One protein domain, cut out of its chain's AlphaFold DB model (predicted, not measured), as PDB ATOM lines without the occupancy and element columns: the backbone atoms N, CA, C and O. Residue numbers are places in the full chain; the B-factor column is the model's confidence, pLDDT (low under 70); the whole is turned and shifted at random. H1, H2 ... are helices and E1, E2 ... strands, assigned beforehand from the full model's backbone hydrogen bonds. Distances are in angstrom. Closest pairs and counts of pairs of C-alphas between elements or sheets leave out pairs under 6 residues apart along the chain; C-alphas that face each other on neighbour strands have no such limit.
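AT A GLANCE: This is residues 298 to 398 of the 442 residues of an uncharacterized protein of Pisolithus microcarpus 441 (UniProt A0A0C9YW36). Two small antiparallel sheets, the three-stranded E1 E2 E3 and the hairpin E4 E5, meet where E1 comes near E4, and two helices set at a wide angle to each other pack beside them. H1 packs on E5, while the later part of H2 passes the edges of both sheets, and a long loop, residues 346 to 361, joins the helices. The printed part has 101 residues, with two named helices and five named strands in the order E1 E2 E3 H1 H2 E4 E5; the class is mixed, helices and strands. The whole is compact, with a radius of gyration of the C-alphas of 13.2 A, and rounded, spanning 39 by 32 by 29 A.

IN THESE COORDINATES: E1, residues 302 to 308, begins with C-alpha 302 at (235.633, 128.448, 134.416) and is 19.2 A long. E2, residues 311 to 320, measures 27.4 A, and E3, residues 326 to 330, 13.5 A. H1 is residues 337 to 345, 12.1 A. H2, residues 362 to 379, is the longest helix at 25.7 A, with C-alpha 362 at (236.697, 138.835, 155.763). E4, residues 384 to 389, is 15.4 A long; E5, residues 392 to 397, is 16.1 A long and ends with C-alpha 397 at (241.575, 134.140, 129.705).

HOW THE PARTS SIT: The sheet E1 E2 E3 is a meander, each strand the antiparallel neighbour of the one before, and is only just strongly twisted, with C-alphas up to 4.3 A off its best plane. In the hairpin E1 and E2, N 304 and O 316 are 2.7 A apart; in the hairpin E2 and E3, N 317 and O 329 are 2.8 A apart. E1 and E4 have 7 pairs of C-alphas within 8 A, the closest being those of Trp 303 and Ile 384, 4.9 A apart. E4 and E5 form an antiparallel hairpin, with N 387 and O 394 at 2.9 A. H1 comes closest to E5 at the C-alphas of Arg 341 and Leu 393, 5.7 A apart; it is not on the sheet E1 E2 E3. H2 only grazes that sheet, with its residues 373 to 377. The closest C-alphas of H2 and E5 are those of Phe 375 and Tyr 395, 7.9 A apart. H1 and H2 are close but not clearly touching, 7.8 A between the C-alphas of Leu 337 and Ala 368, and about perpendicular at 78 degrees. In both helices every O i to N i+4 pair is within hydrogen-bond range.

THE WHOLE: The two C-alphas farthest apart, those of Gly 309 and Gln 347, are 39.9 A apart. The printed part has no cut. The link from H1 to H2, 16 residues, is long. The mean pLDDT of the printed part is 88.8, and residues 379 to 381 are under 70.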
ATOM      1  N   SER A 298     239.298 121.908 132.495       90.56
ATOM      2  CA  SER A 298     238.461 120.699 132.441       90.56
ATOM      3  C   SER A 298     238.101 120.156 133.827       90.56
ATOM      4  O   SER A 298     237.013 119.618 134.007       90.56
ATOM      5  N   LYS A 299     239.014 120.272 134.800       92.25
ATOM      6  CA  LYS A 299     238.820 119.760 136.161       92.25
ATOM      7  C   LYS A 299     237.983 120.697 137.029       92.25
ATOM      8  O   LYS A 299     237.111 120.246 137.763       92.25
ATOM      9  N   PHE A 300     238.308 121.981 137.008       94.06
ATOM     10  CA  PHE A 300     237.763 122.959 137.936       94.06
ATOM     11  C   PHE A 300     236.662 123.804 137.322       94.06
ATOM     12  O   PHE A 300     235.876 124.324 138.087       94.06
ATOM     13  N   GLY A 301     236.523 123.859 135.998       94.06
ATOM     14  CA  GLY A 301     235.578 124.756 135.349       94.06
ATOM     15  C   GLY A 301     236.181 126.132 135.089       94.06
ATOM     16  O   GLY A 301     237.403 126.300 135.066       94.06
ATOM     17  N   GLU A 302     235.302 127.094 134.849       93.50
ATOM     18  CA  GLU A 302     235.633 128.448 134.416       93.50
ATOM     19  C   GLU A 302     234.822 129.493 135.190       93.50
ATOM     20  O   GLU A 302     233.681 129.253 135.589       93.50
ATOM     21  N   TRP A 303     235.410 130.670 135.389       93.62
ATOM     22  CA  TRP A 303     234.734 131.846 135.925       93.62
ATOM     23  C   TRP A 303     234.292 132.725 134.763       93.62
ATOM     24  O   TRP A 303     235.104 133.366 134.098       93.62
ATOM     25  N   ARG A 304     232.985 132.772 134.545       90.06
ATOM     26  CA  ARG A 304     232.322 133.681 133.620       90.06
ATOM     27  C   ARG A 304     232.101 135.002 134.331       90.06
ATOM     28  O   ARG A 304     231.352 135.079 135.307       90.06
ATOM     29  N   VAL A 305     232.793 136.031 133.876       88.19
ATOM     30  CA  VAL A 305     232.652 137.383 134.410       88.19
ATOM     31  C   VAL A 305     231.724 138.147 133.481       88.19
ATOM     32  O   VAL A 305     231.843 138.026 132.271       88.19
ATOM     33  N   PHE A 306     230.791 138.909 134.032       83.62
ATOM     34  CA  PHE A 306     229.897 139.771 133.268       83.62
ATOM     35  C   PHE A 306     230.322 141.209 133.516       83.62
ATOM     36  O   PHE A 306     230.276 141.677 134.655       83.62
ATOM     37  N   ILE A 307     230.768 141.895 132.464       80.94
ATOM     38  CA  ILE A 307     231.244 143.277 132.538       80.94
ATOM     39  C   ILE A 307     230.305 144.162 131.728       80.94
ATOM     40  O   ILE A 307     230.069 143.908 130.549       80.94
ATOM     41  N   VAL A 308     229.790 145.214 132.359       76.38
ATOM     42  CA  VAL A 308     228.905 146.201 131.733       76.38
ATOM     43  C   VAL A 308     229.421 147.582 132.123       76.38
ATOM     44  O   VAL A 308     229.602 147.879 133.303       76.38
ATOM     45  N   GLY A 309     229.750 148.409 131.131       72.56
ATOM     46  CA  GLY A 309     230.261 149.767 131.346       72.56
ATOM     47  C   GLY A 309     231.600 149.792 132.088       72.56
ATOM     48  O   GLY A 309     231.833 150.674 132.908       72.56
ATOM     49  N   GLY A 310     232.438 148.771 131.877       78.44
ATOM     50  CA  GLY A 310     233.711 148.597 132.585       78.44
ATOM     51  C   GLY A 310     233.583 148.167 134.047       78.44
ATOM     52  O   GLY A 310     234.587 148.100 134.749       78.44
ATOM     53  N   LYS A 311     232.372 147.856 134.522       81.38
ATOM     54  CA  LYS A 311     232.134 147.355 135.879       81.38
ATOM     55  C   LYS A 311     231.823 145.870 135.845       81.38
ATOM     56  O   LYS A 311     231.020 145.423 135.028       81.38
ATOM     57  N   ILE A 312     232.424 145.116 136.762       86.50
ATOM     58  CA  ILE A 312     232.069 143.716 136.993       86.50
ATOM     59  C   ILE A 312     230.707 143.687 137.678       86.50
ATOM     60  O   ILE A 312     230.534 144.202 138.782       86.50
ATOM     61  N   ILE A 313     229.740 143.091 137.001       84.31
ATOM     62  CA  ILE A 313     228.355 143.008 137.448       84.31
ATOM     63  C   ILE A 313     228.120 141.733 138.245       84.31
ATOM     64  O   ILE A 313     227.520 141.738 139.320       84.31
ATOM     65  N   GLN A 314     228.606 140.623 137.703       86.62
ATOM     66  CA  GLN A 314     228.432 139.307 138.280       86.62
ATOM     67  C   GLN A 314     229.589 138.416 137.859       86.62
ATOM     68  O   GLN A 314     230.145 138.555 136.772       86.62
ATOM     69  N   VAL A 315     229.918 137.467 138.728       91.12
ATOM     70  CA  VAL A 315     230.799 136.353 138.403       91.12
ATOM     71  C   VAL A 315     230.022 135.066 138.642       91.12
ATOM     72  O   VAL A 315     229.419 134.871 139.704       91.12
ATOM     73  N   VAL A 316     230.003 134.197 137.641       90.62
ATOM     74  CA  VAL A 316     229.390 132.869 137.692       90.62
ATOM     75  C   VAL A 316     230.475 131.853 137.415       90.62
ATOM     76  O   VAL A 316     231.214 131.968 136.449       90.62
ATOM     77  N   HIS A 317     230.572 130.840 138.255       93.94
ATOM     78  CA  HIS A 317     231.449 129.719 138.013       93.94
ATOM     79  C   HIS A 317     230.678 128.592 137.328       93.94
ATOM     80  O   HIS A 317     229.683 128.108 137.879       93.94
ATOM     81  N   THR A 318     231.138 128.156 136.158       91.62
ATOM     82  CA  THR A 318     230.539 127.062 135.391       91.62
ATOM     83  C   THR A 318     231.471 125.864 135.308       91.62
ATOM     84  O   THR A 318     232.662 125.994 135.051       91.62
ATOM     85  N   HIS A 319     230.932 124.663 135.504       92.56
ATOM     86  CA  HIS A 319     231.693 123.424 135.352       92.56
ATOM     87  C   HIS A 319     230.818 122.287 134.833       92.56
ATOM     88  O   HIS A 319     229.599 122.297 135.006       92.56
ATOM     89  N   ARG A 320     231.448 121.288 134.211       86.81
ATOM     90  CA  ARG A 320     230.768 120.055 133.805       86.81
ATOM     91  C   ARG A 320     230.743 119.058 134.959       86.81
ATOM     92  O   ARG A 320     231.793 118.714 135.497       86.81
ATOM     93  N   ALA A 321     229.568 118.543 135.295       82.94
ATOM     94  CA  ALA A 321     229.436 117.344 136.112       82.94
ATOM     95  C   ALA A 321     229.789 116.080 135.314       82.94
ATOM     96  O   ALA A 321     229.823 116.070 134.083       82.94
ATOM     97  N   GLY A 322     230.002 114.970 136.030       77.31
ATOM     98  CA  GLY A 322     230.432 113.679 135.471       77.31
ATOM     99  C   GLY A 322     229.494 113.031 134.436       77.31
ATOM    100  O   GLY A 322     229.848 111.994 133.887       77.31
ATOM    101  N   LYS A 323     228.325 113.620 134.144       77.75
ATOM    102  CA  LYS A 323     227.384 113.174 133.097       77.75
ATOM    103  C   LYS A 323     227.300 114.115 131.889       77.75
ATOM    104  O   LYS A 323     226.490 113.891 130.999       77.75
ATOM    105  N   GLY A 324     228.146 115.144 131.838       77.50
ATOM    106  CA  GLY A 324     228.103 116.170 130.794       77.50
ATOM    107  C   GLY A 324     227.140 117.322 131.086       77.50
ATOM    108  O   GLY A 324     227.149 118.289 130.328       77.50
ATOM    109  N   ASP A 325     226.382 117.250 132.184       82.88
ATOM    110  CA  ASP A 325     225.538 118.343 132.666       82.88
ATOM    111  C   ASP A 325     226.398 119.538 133.084       82.88
ATOM    112  O   ASP A 325     227.469 119.377 133.675       82.88
ATOM    113  N   TRP A 326     225.926 120.744 132.786       84.12
ATOM    114  CA  TRP A 326     226.574 121.975 133.218       84.12
ATOM    115  C   TRP A 326     225.965 122.460 134.526       84.12
ATOM    116  O   TRP A 326     224.750 122.598 134.647       84.12
ATOM    117  N   HIS A 327     226.823 122.771 135.490       89.56
ATOM    118  CA  HIS A 327     226.441 123.440 136.724       89.56
ATOM    119  C   HIS A 327     226.999 124.851 136.729       89.56
ATOM    120  O   HIS A 327     228.189 125.054 136.489       89.56
ATOM    121  N   ALA A 328     226.139 125.804 137.065       89.88
ATOM    122  CA  ALA A 328     226.499 127.187 137.302       89.88
ATOM    123  C   ALA A 328     226.323 127.518 138.784       89.88
ATOM    124  O   ALA A 328     225.398 127.044 139.446       89.88
ATOM    125  N   SER A 329     227.222 128.323 139.331       90.81
ATOM    126  CA  SER A 329     227.124 128.813 140.703       90.81
ATOM    127  C   SER A 329     227.582 130.255 140.752       90.81
ATOM    128  O   SER A 329     228.668 130.584 140.280       90.81
ATOM    129  N   ARG A 330     226.766 131.131 141.335       91.62
ATOM    130  CA  ARG A 330     227.168 132.519 141.565       91.62
ATOM    131  C   ARG A 330     228.384 132.552 142.490       91.62
ATOM    132  O   ARG A 330     228.402 131.852 143.503       91.62
ATOM    133  N   VAL A 331     229.375 133.370 142.154       93.81
ATOM    134  CA  VAL A 331     230.580 133.560 142.967       93.81
ATOM    135  C   VAL A 331     230.372 134.752 143.895       93.81
ATOM    136  O   VAL A 331     230.080 135.862 143.453       93.81
ATOM    137  N   LEU A 332     230.472 134.494 145.192       94.19
ATOM    138  CA  LEU A 332     230.245 135.443 146.281       94.19
ATOM    139  C   LEU A 332     231.521 135.682 147.090       94.19
ATOM    140  O   LEU A 332     231.739 136.789 147.576       94.19
ATOM    141  N   THR A 333     232.367 134.661 147.226       95.62
ATOM    142  CA  THR A 333     233.656 134.752 147.917       95.62
ATOM    143  C   THR A 333     234.763 134.154 147.054       95.62
ATOM    144  O   THR A 333     234.520 133.289 146.209       95.62
ATOM    145  N   TYR A 334     235.991 134.631 147.261       96.44
ATOM    146  CA  TYR A 334     237.141 134.338 146.407       96.44
ATOM    147  C   TYR A 334     238.271 133.733 147.225       96.44
ATOM    148  O   TYR A 334     238.514 134.135 148.364       96.44
ATOM    149  N   TRP A 335     238.972 132.770 146.642       96.19
ATOM    150  CA  TRP A 335     240.269 132.331 147.138       96.19
ATOM    151  C   TRP A 335     241.369 133.165 146.487       96.19
ATOM    152  O   TRP A 335     241.262 133.471 145.302       96.19
ATOM    153  N   SER A 336     242.433 133.479 147.225       96.38
ATOM    154  CA  SER A 336     243.662 133.971 146.585       96.38
ATOM    155  C   SER A 336     244.313 132.853 145.762       96.38
ATOM    156  O   SER A 336     244.129 131.661 146.057       96.38
ATOM    157  N   LEU A 337     245.118 133.207 144.756       95.06
ATOM    158  CA  LEU A 337     245.870 132.223 143.971       95.06
ATOM    159  C   LEU A 337     246.814 131.380 144.846       95.06
ATOM    160  O   LEU A 337     247.022 130.197 144.568       95.06
ATOM    161  N   GLU A 338     247.361 131.952 145.920       95.19
ATOM    162  CA  GLU A 338     248.207 131.223 146.871       95.19
ATOM    163  C   GLU A 338     247.421 130.140 147.626       95.19
ATOM    164  O   GLU A 338     247.849 128.982 147.674       95.19
ATOM    165  N   GLU A 339     246.240 130.479 148.150       95.19
ATOM    166  CA  GLU A 339     245.367 129.524 148.841       95.19
ATOM    167  C   GLU A 339     244.881 128.418 147.902       95.19
ATOM    168  O   GLU A 339     244.944 127.236 148.257       95.19
ATOM    169  N   LEU A 340     244.441 128.775 146.689       94.50
ATOM    170  CA  LEU A 340     244.028 127.793 145.681       94.50
ATOM    171  C   LEU A 340     245.168 126.850 145.334       94.50
ATOM    172  O   LEU A 340     244.956 125.641 145.259       94.50
ATOM    173  N   ARG A 341     246.381 127.375 145.150       94.94
ATOM    174  CA  ARG A 341     247.553 126.555 144.841       94.94
ATOM    175  C   ARG A 341     247.798 125.527 145.938       94.94
ATOM    176  O   ARG A 341     247.926 124.344 145.624       94.94
ATOM    177  N   ALA A 342     247.835 125.963 147.197       93.75
ATOM    178  CA  ALA A 342     248.025 125.068 148.335       93.75
ATOM    179  C   ALA A 342     246.922 124.001 148.387       93.75
ATOM    180  O   ALA A 342     247.201 122.814 148.555       93.75
ATOM    181  N   LYS A 343     245.668 124.407 148.154       92.38
ATOM    182  CA  LYS A 343     244.524 123.493 148.155       92.38
ATOM    183  C   LYS A 343     244.643 122.435 147.058       92.38
ATOM    184  O   LYS A 343     244.483 121.256 147.351       92.38
ATOM    185  N   ILE A 344     244.981 122.846 145.836       92.69
ATOM    186  CA  ILE A 344     245.108 121.980 144.653       92.69
ATOM    187  C   ILE A 344     246.284 121.004 144.780       92.69
ATOM    188  O   ILE A 344     246.200 119.871 144.300       92.69
ATOM    189  N   GLN A 345     247.364 121.412 145.449       91.62
ATOM    190  CA  GLN A 345     248.525 120.558 145.705       91.62
ATOM    191  C   GLN A 345     248.245 119.439 146.722       91.62
ATOM    192  O   GLN A 345     248.868 118.382 146.633       91.62
ATOM    193  N   ASN A 346     247.279 119.615 147.628       85.75
ATOM    194  CA  ASN A 346     246.996 118.665 148.713       85.75
ATOM    195  C   ASN A 346     246.254 117.376 148.292       85.75
ATOM    196  O   ASN A 346     245.931 116.564 149.153       85.75
ATOM    197  N   GLN A 347     246.054 117.140 146.987       77.81
ATOM    198  CA  GLN A 347     245.269 116.038 146.401       77.81
ATOM    199  C   GLN A 347     243.788 116.021 146.847       77.81
ATOM    200  O   GLN A 347     243.409 116.490 147.911       77.81
ATOM    201  N   GLY A 348     242.898 115.520 145.984       87.88
ATOM    202  CA  GLY A 348     241.467 115.376 146.310       87.88
ATOM    203  C   GLY A 348     240.603 116.643 146.219       87.88
ATOM    204  O   GLY A 348     239.399 116.544 146.420       87.88
ATOM    205  N   THR A 349     241.159 117.808 145.864       91.75
ATOM    206  CA  THR A 349     240.372 119.037 145.646       91.75
ATOM    207  C   THR A 349     239.316 118.829 144.569       91.75
ATOM    208  O   THR A 349     239.647 118.476 143.425       91.75
ATOM    209  N   THR A 350     238.064 119.083 144.933       91.81
ATOM    210  CA  THR A 350     236.914 119.022 144.031       91.81
ATOM    211  C   THR A 350     236.646 120.382 143.384       91.81
ATOM    212  O   THR A 350     237.256 121.392 143.729       91.81
ATOM    213  N   THR A 351     235.717 120.437 142.436       89.69
ATOM    214  CA  THR A 351     235.261 121.704 141.849       89.69
ATOM    215  C   THR A 351     234.529 122.587 142.863       89.69
ATOM    216  O   THR A 351     234.715 123.798 142.883       89.69
ATOM    217  N   ALA A 352     233.750 121.988 143.767       89.12
ATOM    218  CA  ALA A 352     233.067 122.729 144.827       89.12
ATOM    219  C   ALA A 352     234.056 123.388 145.805       89.12
ATOM    220  O   ALA A 352     233.746 124.400 146.420       89.12
ATOM    221  N   ASP A 353     235.270 122.843 145.927       91.44
ATOM    222  CA  ASP A 353     236.293 123.358 146.832       91.44
ATOM    223  C   ASP A 353     236.962 124.655 146.373       91.44
ATOM    224  O   ASP A 353     237.563 125.339 147.211       91.44
ATOM    225  N   VAL A 354     236.926 124.957 145.072       92.69
ATOM    226  CA  VAL A 354     237.650 126.091 144.470       92.69
ATOM    227  C   VAL A 354     236.777 127.330 144.279       92.69
ATOM    228  O   VAL A 354     237.272 128.365 143.846       92.69
ATOM    229  N   VAL A 355     235.499 127.252 144.652       93.19
ATOM    230  CA  VAL A 355     234.521 128.337 144.518       93.19
ATOM    231  C   VAL A 355     233.876 128.594 145.867       93.19
ATOM    232  O   VAL A 355     233.635 127.658 146.622       93.19
ATOM    233  N   ASN A 356     233.570 129.856 146.158       93.94
ATOM    234  CA  ASN A 356     232.857 130.259 147.367       93.94
ATOM    235  C   ASN A 356     233.451 129.682 148.669       93.94
ATOM    236  O   ASN A 356     232.743 128.983 149.402       93.94
ATOM    237  N   PRO A 357     234.739 129.951 148.986       94.50
ATOM    238  CA  PRO A 357     235.308 129.617 150.286       94.50
ATOM    239  C   PRO A 357     234.379 130.005 151.432       94.50
ATOM    240  O   PRO A 357     233.990 131.168 151.565       94.50
ATOM    241  N   ASN A 358     234.120 129.042 152.314       93.44
ATOM    242  CA  ASN A 358     233.489 129.258 153.615       93.44
ATOM    243  C   ASN A 358     234.519 129.382 154.758       93.44
ATOM    244  O   ASN A 358     234.152 129.345 155.928       93.44
ATOM    245  N   GLN A 359     235.808 129.505 154.423       93.56
ATOM    246  CA  GLN A 359     236.931 129.585 155.363       93.56
ATOM    247  C   GLN A 359     237.745 130.868 155.151       93.56
ATOM    248  O   GLN A 359     237.752 131.450 154.065       93.56
ATOM    249  N   GLY A 360     238.509 131.261 156.171       94.19
ATOM    250  CA  GLY A 360     239.313 132.487 156.182       94.19
ATOM    251  C   GLY A 360     238.559 133.692 156.746       94.19
ATOM    252  O   GLY A 360     237.365 133.628 157.034       94.19
ATOM    253  N   THR A 361     239.277 134.791 156.951       96.00
ATOM    254  CA  THR A 361     238.726 136.044 157.484       96.00
ATOM    255  C   THR A 361     238.124 136.908 156.373       96.00
ATOM    256  O   THR A 361     238.497 136.765 155.210       96.00
ATOM    257  N   SER A 362     237.245 137.857 156.727       96.38
ATOM    258  CA  SER A 362     236.697 138.835 155.763       96.38
ATOM    259  C   SER A 362     237.813 139.532 154.988       96.38
ATOM    260  O   SER A 362     237.821 139.505 153.767       96.38
ATOM    261  N   THR A 363     238.839 140.027 155.688       96.75
ATOM    262  CA  THR A 363     239.979 140.715 155.069       96.75
ATOM    263  C   THR A 363     240.734 139.844 154.064       96.75
ATOM    264  O   THR A 363     241.227 140.355 153.063       96.75
ATOM    265  N   GLN A 364     240.847 138.533 154.303       96.44
ATOM    266  CA  GLN A 364     241.458 137.619 153.329       96.44
ATOM    267  C   GLN A 364     240.590 137.476 152.075       96.44
ATOM    268  O   GLN A 364     241.121 137.476 150.967       96.44
ATOM    269  N   ARG A 365     239.265 137.394 152.239       97.19
ATOM    270  CA  ARG A 365     238.318 137.291 151.120       97.19
ATOM    271  C   ARG A 365     238.237 138.588 150.318       97.19
ATOM    272  O   ARG A 365     238.191 138.512 149.096       97.19
ATOM    273  N   ASP A 366     238.309 139.738 150.983       96.56
ATOM    274  CA  ASP A 366     238.339 141.054 150.339       96.56
ATOM    275  C   ASP A 366     239.604 141.222 149.485       96.56
ATOM    276  O   ASP A 366     239.516 141.615 148.327       96.56
ATOM    277  N   ARG A 367     240.773 140.818 150.005       96.69
ATOM    278  CA  ARG A 367     242.031 140.822 149.235       96.69
ATOM    279  C   ARG A 367     242.007 139.861 148.052       96.69
ATOM    280  O   ARG A 367     242.473 140.209 146.978       96.69
ATOM    281  N   ALA A 368     241.475 138.654 148.240       96.56
ATOM    282  CA  ALA A 368     241.337 137.683 147.156       96.56
ATOM    283  C   ALA A 368     240.380 138.175 146.062       96.56
ATOM    284  O   ALA A 368     240.611 137.944 144.878       96.56
ATOM    285  N   LYS A 369     239.308 138.868 146.460       95.94
ATOM    286  CA  LYS A 369     238.396 139.527 145.530       95.94
ATOM    287  C   LYS A 369     239.119 140.626 144.754       95.94
ATOM    288  O   LYS A 369     239.034 140.631 143.536       95.94
ATOM    289  N   GLU A 370     239.855 141.499 145.436       95.12
ATOM    290  CA  GLU A 370     240.645 142.561 144.803       95.12
ATOM    291  C   GLU A 370     241.694 141.992 143.829       95.12
ATOM    292  O   GLU A 370     241.827 142.490 142.716       95.12
ATOM    293  N   GLU A 371     242.387 140.908 144.192       93.62
ATOM    294  CA  GLU A 371     243.317 140.191 143.304       93.62
ATOM    295  C   GLU A 371     242.624 139.708 142.018       93.62
ATOM    296  O   GLU A 371     243.134 139.929 140.916       93.62
ATOM    297  N   PHE A 372     241.444 139.091 142.147       92.38
ATOM    298  CA  PHE A 372     240.650 138.639 141.007       92.38
ATOM    299  C   PHE A 372     240.148 139.818 140.160       92.38
ATOM    300  O   PHE A 372     240.317 139.821 138.943       92.38
ATOM    301  N   GLU A 373     239.556 140.839 140.782       90.81
ATOM    302  CA  GLU A 373     239.001 142.005 140.087       90.81
ATOM    303  C   GLU A 373     240.085 142.826 139.383       90.81
ATOM    304  O   GLU A 373     239.864 143.256 138.254       90.81
ATOM    305  N   ASN A 374     241.274 142.977 139.973       88.56
ATOM    306  CA  ASN A 374     242.403 143.644 139.321       88.56
ATOM    307  C   ASN A 374     242.836 142.894 138.058       88.56
ATOM    308  O   ASN A 374     242.953 143.506 136.998       88.56
ATOM    309  N   PHE A 375     242.974 141.565 138.125       86.75
ATOM    310  CA  PHE A 375     243.247 140.755 136.933       86.75
ATOM    311  C   PHE A 375     242.172 140.955 135.848       86.75
ATOM    312  O   PHE A 375     242.482 141.071 134.659       86.75
ATOM    313  N   MET A 376     240.900 141.038 136.246       83.75
ATOM    314  CA  MET A 376     239.787 141.249 135.319       83.75
ATOM    315  C   MET A 376     239.772 142.640 134.689       83.75
ATOM    316  O   MET A 376     239.541 142.760 133.488       83.75
ATOM    317  N   LEU A 377     240.005 143.687 135.477       75.81
ATOM    318  CA  LEU A 377     240.006 145.069 135.000       75.81
ATOM    319  C   LEU A 377     241.220 145.371 134.121       75.81
ATOM    320  O   LEU A 377     241.129 146.209 133.232       75.81
ATOM    321  N   GLU A 378     242.338 144.678 134.320       71.25
ATOM    322  CA  GLU A 378     243.486 144.782 133.419       71.25
ATOM    323  C   GLU A 378     243.224 144.068 132.086       71.25
ATOM    324  O   GLU A 378     243.641 144.541 131.029       71.25
ATOM    325  N   THR A 379     242.500 142.945 132.110       59.75
ATOM    326  CA  THR A 379     242.291 142.107 130.920       59.75
ATOM    327  C   THR A 379     241.016 142.425 130.139       59.75
ATOM    328  O   THR A 379     240.977 142.114 128.949       59.75
ATOM    329  N   TRP A 380     240.019 143.068 130.763       61.97
ATOM    330  CA  TRP A 380     238.710 143.469 130.212       61.97
ATOM    331  C   TRP A 380     237.857 142.324 129.627       61.97
ATOM    332  O   TRP A 380     237.027 142.568 128.747       61.97
ATOM    333  N   LYS A 381     238.082 141.057 130.017       59.53
ATOM    334  CA  LYS A 381     237.703 139.909 129.167       59.53
ATOM    335  C   LYS A 381     237.187 138.677 129.926       59.53
ATOM    336  O   LYS A 381     237.650 138.377 131.014       59.53
ATOM    337  N   LEU A 382     236.205 137.991 129.335       75.69
ATOM    338  CA  LEU A 382     235.285 137.035 129.977       75.69
ATOM    339  C   LEU A 382     235.689 135.573 129.703       75.69
ATOM    340  O   LEU A 382     236.284 135.307 128.682       75.69
ATOM    341  N   ASP A 383     235.340 134.640 130.589       83.69
ATOM    342  CA  ASP A 383     235.774 133.227 130.665       83.69
ATOM    343  C   ASP A 383     237.221 133.028 131.123       83.69
ATOM    344  O   ASP A 383     238.175 132.924 130.345       83.69
ATOM    345  N   ILE A 384     237.367 132.921 132.441       88.56
ATOM    346  CA  ILE A 384     238.646 132.759 133.120       88.56
ATOM    347  C   ILE A 384     238.834 131.318 133.564       88.56
ATOM    348  O   ILE A 384     237.971 130.726 134.211       88.56
ATOM    349  N   GLY A 385     240.005 130.770 133.266       89.44
ATOM    350  CA  GLY A 385     240.452 129.489 133.787       89.44
ATOM    351  C   GLY A 385     241.619 129.634 134.757       89.44
ATOM    352  O   GLY A 385     242.291 130.663 134.831       89.44
ATOM    353  N   LEU A 386     241.893 128.546 135.474       91.19
ATOM    354  CA  LEU A 386     243.120 128.380 136.247       91.19
ATOM    355  C   LEU A 386     244.166 127.633 135.426       91.19
ATOM    356  O   LEU A 386     243.852 126.632 134.787       91.19
ATOM    357  N   GLY A 387     245.415 128.080 135.472       88.94
ATOM    358  CA  GLY A 387     246.551 127.420 134.833       88.94
ATOM    359  C   GLY A 387     247.724 127.255 135.792       88.94
ATOM    360  O   GLY A 387     247.844 127.984 136.775       88.94
ATOM    361  N   MET A 388     248.613 126.309 135.489       89.56
ATOM    362  CA  MET A 388     249.906 126.177 136.162       89.56
ATOM    363  C   MET A 388     251.025 126.518 135.185       89.56
ATOM    364  O   MET A 388     251.126 125.892 134.129       89.56
ATOM    365  N   LYS A 389     251.900 127.451 135.561       87.12
ATOM    366  CA  LYS A 389     253.117 127.791 134.811       87.12
ATOM    367  C   LYS A 389     254.286 127.913 135.769       87.12
ATOM    368  O   LYS A 389     254.195 128.617 136.770       87.12
ATOM    369  N   ASP A 390     255.361 127.176 135.499       89.31
ATOM    370  CA  ASP A 390     256.577 127.170 136.326       89.31
ATOM    371  C   ASP A 390     256.283 126.925 137.820       89.31
ATOM    372  O   ASP A 390     256.849 127.538 138.726       89.31
ATOM    373  N   GLY A 391     255.313 126.042 138.084       87.94
ATOM    374  CA  GLY A 391     254.861 125.698 139.429       87.94
ATOM    375  C   GLY A 391     254.004 126.759 140.123       87.94
ATOM    376  O   GLY A 391     253.600 126.514 141.259       87.94
ATOM    377  N   ARG A 392     253.696 127.893 139.485       90.44
ATOM    378  CA  ARG A 392     252.794 128.935 139.998       90.44
ATOM    379  C   ARG A 392     251.389 128.755 139.433       90.44
ATOM    380  O   ARG A 392     251.239 128.458 138.249       90.44
ATOM    381  N   LEU A 393     250.390 128.943 140.290       91.75
ATOM    382  CA  LEU A 393     248.998 129.030 139.871       91.75
ATOM    383  C   LEU A 393     248.735 130.437 139.338       91.75
ATOM    384  O   LEU A 393     249.205 131.411 139.921       91.75
ATOM    385  N   MET A 394     248.001 130.528 138.240       91.75
ATOM    386  CA  MET A 394     247.678 131.788 137.586       91.75
ATOM    387  C   MET A 394     246.277 131.739 136.989       91.75
ATOM    388  O   MET A 394     245.778 130.661 136.654       91.75
ATOM    389  N   TYR A 395     245.685 132.912 136.796       91.31
ATOM    390  CA  TYR A 395     244.532 133.064 135.923       91.31
ATOM    391  C   TYR A 395     244.974 133.123 134.459       91.31
ATOM    392  O   TYR A 395     246.070 133.591 134.128       91.31
ATOM    393  N   PHE A 396     244.116 132.649 133.566       89.62
ATOM    394  CA  PHE A 396     244.235 132.893 132.136       89.62
ATOM    395  C   PHE A 396     242.853 133.143 131.543       89.62
ATOM    396  O   PHE A 396     241.855 132.624 132.040       89.62
ATOM    397  N   VAL A 397     242.807 133.905 130.456       88.38
ATOM    398  CA  VAL A 397     241.575 134.140 129.705       88.38
ATOM    399  C   VAL A 397     241.445 133.071 128.618       88.38
ATOM    400  O   VAL A 397     242.365 132.885 127.815       88.38
ATOM    401  N   ASN A 398     240.339 132.332 128.626       88.00
ATOM    402  CA  ASN A 398     240.077 131.214 127.716       88.00
ATOM    403  C   ASN A 398     239.374 131.656 126.426       88.00
ATOM    404  O   ASN A 398     239.701 131.174 125.336       88.00
TER     405      ASN A 398